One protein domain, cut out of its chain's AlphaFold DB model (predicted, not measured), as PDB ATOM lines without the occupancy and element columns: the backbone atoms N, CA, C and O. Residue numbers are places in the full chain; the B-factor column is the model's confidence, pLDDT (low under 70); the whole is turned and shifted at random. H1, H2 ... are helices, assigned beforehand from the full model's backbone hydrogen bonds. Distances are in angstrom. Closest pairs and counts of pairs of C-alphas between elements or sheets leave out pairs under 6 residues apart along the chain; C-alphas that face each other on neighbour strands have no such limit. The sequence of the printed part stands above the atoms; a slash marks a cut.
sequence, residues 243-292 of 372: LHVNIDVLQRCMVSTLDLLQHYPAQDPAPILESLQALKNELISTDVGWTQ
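Overview. This is residues 243 to 292 of the 372 residues of the protein "LAMI_0E00672g1_1" of Lachancea mirantina (UniProt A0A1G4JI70). This is a long helical hairpin: two helices, H1 and H2, side by side and running opposite ways, joined at one end by a loop. Residues 265 to 270, at that end, stick out. The printed part has 50 residues, with H1 then H2 and no named strand; its class is all helix. It is loose, with a radius of gyration of the C-alphas of 12.6 A, and a rod spanning 41 by 17 by 9 A.

Along the chain. Find C-alpha 243 at (-13.975, 10.211, -37.656); from there H1, residues 243 to 262, runs 28.9 A. H2, residues 270 to 292, runs 33.8 A from C-alpha 270 at (-13.171, 41.888, -45.772) to C-alpha 292 at (-4.148, 14.744, -27.823).

Arrangement. Look at Cys 253 and Leu 279, whose C-alphas, 6.3 A apart, are the closest where H1 and H2 touch. The two form a helical hairpin, at a shallow tilt of 17 degrees, opposite ways. In H1 and H2 every O i to N i+4 pair is within hydrogen-bond range.

Size, cuts and confidence. The C-alphas farthest apart, of Gln 267 and Gln 292, are 41.4 A apart. The printed part has no cut, and the link from H1 to H2 is short, with 7 residues. Look for pLDDT under 70 at residue 243, residues 263 to 268 and residues 285 to 292.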
ATOM      1  N   LEU A 243     -14.460  10.239 -36.276       68.38
ATOM      2  CA  LEU A 243     -13.975  10.211 -37.656       68.38
ATOM      3  C   LEU A 243     -15.021  10.769 -38.637       68.38
ATOM      4  O   LEU A 243     -14.647  11.542 -39.516       68.38
ATOM      5  N   HIS A 244     -16.311  10.460 -38.450       72.12
ATOM      6  CA  HIS A 244     -17.392  11.082 -39.228       72.12
ATOM      7  C   HIS A 244     -17.445  12.602 -39.018       72.12
ATOM      8  O   HIS A 244     -17.341  13.336 -39.992       72.12
ATOM      9  N   VAL A 245     -17.461  13.088 -37.769       75.94
ATOM     10  CA  VAL A 245     -17.467  14.539 -37.482       75.94
ATOM     11  C   VAL A 245     -16.270  15.259 -38.119       75.94
ATOM     12  O   VAL A 245     -16.434  16.338 -38.683       75.94
ATOM     13  N   ASN A 246     -15.074  14.663 -38.094       74.69
ATOM     14  CA  ASN A 246     -13.892  15.243 -38.740       74.69
ATOM     15  C   ASN A 246     -14.032  15.305 -40.273       74.69
ATOM     16  O   ASN A 246     -13.609  16.284 -40.888       74.69
ATOM     17  N   ILE A 247     -14.635  14.285 -40.893       78.00
ATOM     18  CA  ILE A 247     -14.958  14.287 -42.327       78.00
ATOM     19  C   ILE A 247     -16.005  15.368 -42.635       78.00
ATOM     20  O   ILE A 247     -15.813  16.124 -43.585       78.00
ATOM     21  N   ASP A 248     -17.042  15.515 -41.812       76.19
ATOM     22  CA  ASP A 248     -18.103  16.514 -41.992       76.19
ATOM     23  C   ASP A 248     -17.594  17.956 -41.820       76.19
ATOM     24  O   ASP A 248     -18.062  18.871 -42.500       76.19
ATOM     25  N   VAL A 249     -16.630  18.195 -40.921       80.50
ATOM     26  CA  VAL A 249     -15.915  19.484 -40.815       80.50
ATOM     27  C   VAL A 249     -15.101  19.739 -42.086       80.50
ATOM     28  O   VAL A 249     -15.266  20.780 -42.714       80.50
ATOM     29  N   LEU A 250     -14.281  18.777 -42.529       78.19
ATOM     30  CA  LEU A 250     -13.474  18.920 -43.749       78.19
ATOM     31  C   LEU A 250     -14.333  19.178 -44.997       78.19
ATOM     32  O   LEU A 250     -14.001  20.054 -45.797       78.19
ATOM     33  N   GLN A 251     -15.450  18.463 -45.150       74.56
ATOM     34  CA  GLN A 251     -16.386  18.661 -46.256       74.56
ATOM     35  C   GLN A 251     -17.028  20.052 -46.214       74.56
ATOM     36  O   GLN A 251     -17.022  20.743 -47.234       74.56
ATOM     37  N   ARG A 252     -17.506  20.514 -45.048       79.06
ATOM     38  CA  ARG A 252     -18.049  21.876 -44.892       79.06
ATOM     39  C   ARG A 252     -17.007  22.951 -45.205       79.06
ATOM     40  O   ARG A 252     -17.316  23.879 -45.951       79.06
ATOM     41  N   CYS A 253     -15.765  22.789 -44.745       78.44
ATOM     42  CA  CYS A 253     -14.666  23.697 -45.081       78.44
ATOM     43  C   CYS A 253     -14.396  23.758 -46.591       78.44
ATOM     44  O   CYS A 253     -14.214  24.845 -47.144       78.44
ATOM     45  N   MET A 254     -14.389  22.609 -47.276       74.56
ATOM     46  CA  MET A 254     -14.180  22.552 -48.726       74.56
ATOM     47  C   MET A 254     -15.330  23.199 -49.502       74.56
ATOM     48  O   MET A 254     -15.069  24.000 -50.396       74.56
ATOM     49  N   VAL A 255     -16.586  22.904 -49.150       80.69
ATOM     50  CA  VAL A 255     -17.766  23.492 -49.809       80.69
ATOM     51  C   VAL A 255     -17.815  25.005 -49.594       80.69
ATOM     52  O   VAL A 255     -17.963  25.740 -50.565       80.69
ATOM     53  N   SER A 256     -17.597  25.486 -48.366       79.25
ATOM     54  CA  SER A 256     -17.562  26.925 -48.073       79.25
ATOM     55  C   SER A 256     -16.416  27.639 -48.803       79.25
ATOM     56  O   SER A 256     -16.615  28.719 -49.351       79.25
ATOM     57  N   THR A 257     -15.238  27.014 -48.921       77.69
ATOM     58  CA  THR A 257     -14.134  27.572 -49.724       77.69
ATOM     59  C   THR A 257     -14.504  27.676 -51.208       77.69
ATOM     60  O   THR A 257     -14.154  28.658 -51.856       77.69
ATOM     61  N   LEU A 258     -15.217  26.687 -51.761       75.94
ATOM     62  CA  LEU A 258     -15.671  26.716 -53.156       75.94
ATOM     63  C   LEU A 258     -16.749  27.783 -53.397       75.94
ATOM     64  O   LEU A 258     -16.692  28.460 -54.419       75.94
ATOM     65  N   ASP A 259     -17.676  27.970 -52.460       78.62
ATOM     66  CA  ASP A 259     -18.723  29.000 -52.521       78.62
ATOM     67  C   ASP A 259     -18.132  30.425 -52.453       78.62
ATOM     68  O   ASP A 259     -18.440  31.287 -53.279       78.62
ATOM     69  N   LEU A 260     -17.153  30.651 -51.568       74.62
ATOM     70  CA  LEU A 260     -16.389  31.907 -51.510       74.62
ATOM     71  C   LEU A 260     -15.602  32.186 -52.806       74.62
ATOM     72  O   LEU A 260     -15.441  33.345 -53.189       74.62
ATOM     73  N   LEU A 261     -15.130  31.147 -53.505       71.00
ATOM     74  CA  LEU A 261     -14.459  31.284 -54.805       71.00
ATOM     75  C   LEU A 261     -15.431  31.558 -55.967       71.00
ATOM     76  O   LEU A 261     -15.007  32.132 -56.969       71.00
ATOM     77  N   GLN A 262     -16.711  31.188 -55.852       72.62
ATOM     78  CA  GLN A 262     -17.734  31.495 -56.866       72.62
ATOM     79  C   GLN A 262     -18.147  32.973 -56.863       72.62
ATOM     80  O   GLN A 262     -18.524  33.503 -57.906       72.62
ATOM     81  N   HIS A 263     -18.007  33.657 -55.727       68.50
ATOM     82  CA  HIS A 263     -18.323  35.079 -55.564       68.50
ATOM     83  C   HIS A 263     -17.126  36.012 -55.863       68.50
ATOM     84  O   HIS A 263     -17.121  37.176 -55.463       68.50
ATOM     85  N   TYR A 264     -16.098  35.515 -56.564       62.47
ATOM     86  CA  TYR A 264     -14.907  36.281 -56.940       62.47
ATOM     87  C   TYR A 264     -14.992  36.800 -58.395       62.47
ATOM     88  O   TYR A 264     -15.320  36.018 -59.288       62.47
ATOM     89  N   PRO A 265     -14.633  38.069 -58.693       56.75
ATOM     90  CA  PRO A 265     -14.064  39.074 -57.794       56.75
ATOM     91  C   PRO A 265     -15.117  39.713 -56.883       56.75
ATOM     92  O   PRO A 265     -16.100  40.286 -57.349       56.75
ATOM     93  N   ALA A 266     -14.872  39.654 -55.575       61.59
ATOM     94  CA  ALA A 266     -15.741  40.267 -54.585       61.59
ATOM     95  C   ALA A 266     -15.513  41.783 -54.519       61.59
ATOM     96  O   ALA A 266     -14.375  42.252 -54.576       61.59
ATOM     97  N   GLN A 267     -16.600  42.537 -54.365       63.00
ATOM     98  CA  GLN A 267     -16.572  44.000 -54.315       63.00
ATOM     99  C   GLN A 267     -15.995  44.545 -52.989       63.00
ATOM    100  O   GLN A 267     -15.487  45.662 -52.962       63.00
ATOM    101  N   ASP A 268     -16.016  43.734 -51.924       69.44
ATOM    102  CA  ASP A 268     -15.308  43.956 -50.658       69.44
ATOM    103  C   ASP A 268     -14.670  42.624 -50.188       69.44
ATOM    104  O   ASP A 268     -15.389  41.632 -50.019       69.44
ATOM    105  N   PRO A 269     -13.336  42.543 -50.005       70.69
ATOM    106  CA  PRO A 269     -12.657  41.321 -49.571       70.69
ATOM    107  C   PRO A 269     -12.716  41.059 -48.055       70.69
ATOM    108  O   PRO A 269     -12.327  39.968 -47.628       70.69
ATOM    109  N   ALA A 270     -13.162  42.016 -47.230       73.31
ATOM    110  CA  ALA A 270     -13.171  41.888 -45.772       73.31
ATOM    111  C   ALA A 270     -13.979  40.678 -45.240       73.31
ATOM    112  O   ALA A 270     -13.383  39.865 -44.524       73.31
ATOM    113  N   PRO A 271     -15.266  40.471 -45.606       75.12
ATOM    114  CA  PRO A 271     -16.052  39.345 -45.083       75.12
ATOM    115  C   PRO A 271     -15.504  37.980 -45.530       75.12
ATOM    116  O   PRO A 271     -15.528  37.019 -44.764       75.12
ATOM    117  N   ILE A 272     -14.933  37.895 -46.736       72.06
ATOM    118  CA  ILE A 272     -14.304  36.664 -47.244       72.06
ATOM    119  C   ILE A 272     -13.062  36.318 -46.419       72.06
ATOM    120  O   ILE A 272     -12.853  35.158 -46.058       72.06
ATOM    121  N   LEU A 273     -12.237  37.316 -46.089       75.81
ATOM    122  CA  LEU A 273     -11.052  37.107 -45.263       75.81
ATOM    123  C   LEU A 273     -11.424  36.670 -43.837       75.81
ATOM    124  O   LEU A 273     -10.756  35.792 -43.291       75.81
ATOM    125  N   GLU A 274     -12.486  37.232 -43.260       80.19
ATOM    126  CA  GLU A 274     -13.018  36.823 -41.955       80.19
ATOM    127  C   GLU A 274     -13.534  35.374 -41.980       80.19
ATOM    128  O   GLU A 274     -13.109  34.559 -41.158       80.19
ATOM    129  N   SER A 275     -14.346  35.000 -42.979       78.31
ATOM    130  CA  SER A 275     -14.819  33.615 -43.154       78.31
ATOM    131  C   SER A 275     -13.667  32.614 -43.324       78.31
ATOM    132  O   SER A 275     -13.665  31.555 -42.695       78.31
ATOM    133  N   LEU A 276     -12.638  32.952 -44.111       75.75
ATOM    134  CA  LEU A 276     -11.450  32.104 -44.276       75.75
ATOM    135  C   LEU A 276     -10.610  32.001 -42.990       75.75
ATOM    136  O   LEU A 276     -10.011  30.955 -42.729       75.75
ATOM    137  N   GLN A 277     -10.558  33.054 -42.169       75.62
ATOM    138  CA  GLN A 277      -9.893  33.007 -40.863       75.62
ATOM    139  C   GLN A 277     -10.671  32.149 -39.856       75.62
ATOM    140  O   GLN A 277     -10.045  31.355 -39.149       75.62
ATOM    141  N   ALA A 278     -12.004  32.239 -39.836       81.31
ATOM    142  CA  ALA A 278     -12.863  31.380 -39.025       81.31
ATOM    143  C   ALA A 278     -12.679  29.894 -39.392       81.31
ATOM    144  O   ALA A 278     -12.328  29.092 -38.525       81.31
ATOM    145  N   LEU A 279     -12.769  29.555 -40.686       77.19
ATOM    146  CA  LEU A 279     -12.517  28.201 -41.207       77.19
ATOM    147  C   LEU A 279     -11.128  27.667 -40.827       77.19
ATOM    148  O   LEU A 279     -10.980  26.510 -40.426       77.19
ATOM    149  N   LYS A 280     -10.089  28.509 -40.906       73.31
ATOM    150  CA  LYS A 280      -8.730  28.129 -40.493       73.31
ATOM    151  C   LYS A 280      -8.667  27.790 -38.999       73.31
ATOM    152  O   LYS A 280      -7.988  26.839 -38.618       73.31
ATOM    153  N   ASN A 281      -9.352  28.560 -38.157       76.56
ATOM    154  CA  ASN A 281      -9.347  28.360 -36.709       76.56
ATOM    155  C   ASN A 281     -10.152  27.110 -36.299       76.56
ATOM    156  O   ASN A 281      -9.717  26.385 -35.402       76.56
ATOM    157  N   GLU A 282     -11.260  26.807 -36.985       76.06
ATOM    158  CA  GLU A 282     -12.025  25.561 -36.804       76.06
ATOM    159  C   GLU A 282     -11.164  24.334 -37.163       76.06
ATOM    160  O   GLU A 282     -11.038  23.393 -36.371       76.06
ATOM    161  N   LEU A 283     -10.462  24.382 -38.303       72.25
ATOM    162  CA  LEU A 283      -9.570  23.307 -38.750       72.25
ATOM    163  C   LEU A 283      -8.403  23.065 -37.773       72.25
ATOM    164  O   LEU A 283      -8.117  21.919 -37.428       72.25
ATOM    165  N   ILE A 284      -7.757  24.133 -37.286       71.81
ATOM    166  CA  ILE A 284      -6.678  24.039 -36.286       71.81
ATOM    167  C   ILE A 284      -7.199  23.439 -34.972       71.81
ATOM    168  O   ILE A 284      -6.571  22.538 -34.421       71.81
ATOM    169  N   SER A 285      -8.360  23.890 -34.490       68.38
ATOM    170  CA  SER A 285      -8.976  23.362 -33.263       68.38
ATOM    171  C   SER A 285      -9.278  21.862 -33.373       68.38
ATOM    172  O   SER A 285      -9.101  21.112 -32.411       68.38
ATOM    173  N   THR A 286      -9.644  21.403 -34.572       65.44
ATOM    174  CA  THR A 286      -9.900  19.984 -34.856       65.44
ATOM    175  C   THR A 286      -8.605  19.139 -34.837       65.44
ATOM    176  O   THR A 286      -8.609  18.038 -34.281       65.44
ATOM    177  N   ASP A 287      -7.461  19.650 -35.330       61.06
ATOM    178  CA  ASP A 287      -6.153  18.950 -35.242       61.06
ATOM    179  C   ASP A 287      -5.610  18.865 -33.800       61.06
ATOM    180  O   ASP A 287      -4.974  17.875 -33.422       61.06
ATOM    181  N   VAL A 288      -5.905  19.850 -32.943       57.66
ATOM    182  CA  VAL A 288      -5.523  19.806 -31.517       57.66
ATOM    183  C   VAL A 288      -6.246  18.663 -30.785       57.66
ATOM    184  O   VAL A 288      -5.622  17.903 -30.043       57.66
ATOM    185  N   GLY A 289      -7.536  18.449 -31.068       56.47
ATOM    186  CA  GLY A 289      -8.277  17.299 -30.533       56.47
ATOM    187  C   GLY A 289      -7.710  15.948 -30.994       56.47
ATOM    188  O   GLY A 289      -7.639  14.995 -30.214       56.47
ATOM    189  N   TRP A 290      -7.239  15.867 -32.243       47.69
ATOM    190  CA  TRP A 290      -6.593  14.668 -32.781       47.69
ATOM    191  C   TRP A 290      -5.197  14.426 -32.188       47.69
ATOM    192  O   TRP A 290      -4.854  13.290 -31.839       47.69
ATOM    193  N   THR A 291      -4.366  15.468 -32.034       53.28
ATOM    194  CA  THR A 291      -3.018  15.351 -31.442       53.28
ATOM    195  C   THR A 291      -3.066  14.739 -30.046       53.28
ATOM    196  O   THR A 291      -2.333  13.780 -29.797       53.28
ATOM    197  N   GLN A 292      -3.995  15.193 -29.206       49.66
ATOM    198  CA  GLN A 292      -4.148  14.744 -27.823       49.66
ATOM    199  C   GLN A 292      -4.597  13.272 -27.681       49.66
ATOM    200  O   GLN A 292      -4.219  12.622 -26.712       49.66
TER     201      GLN A 292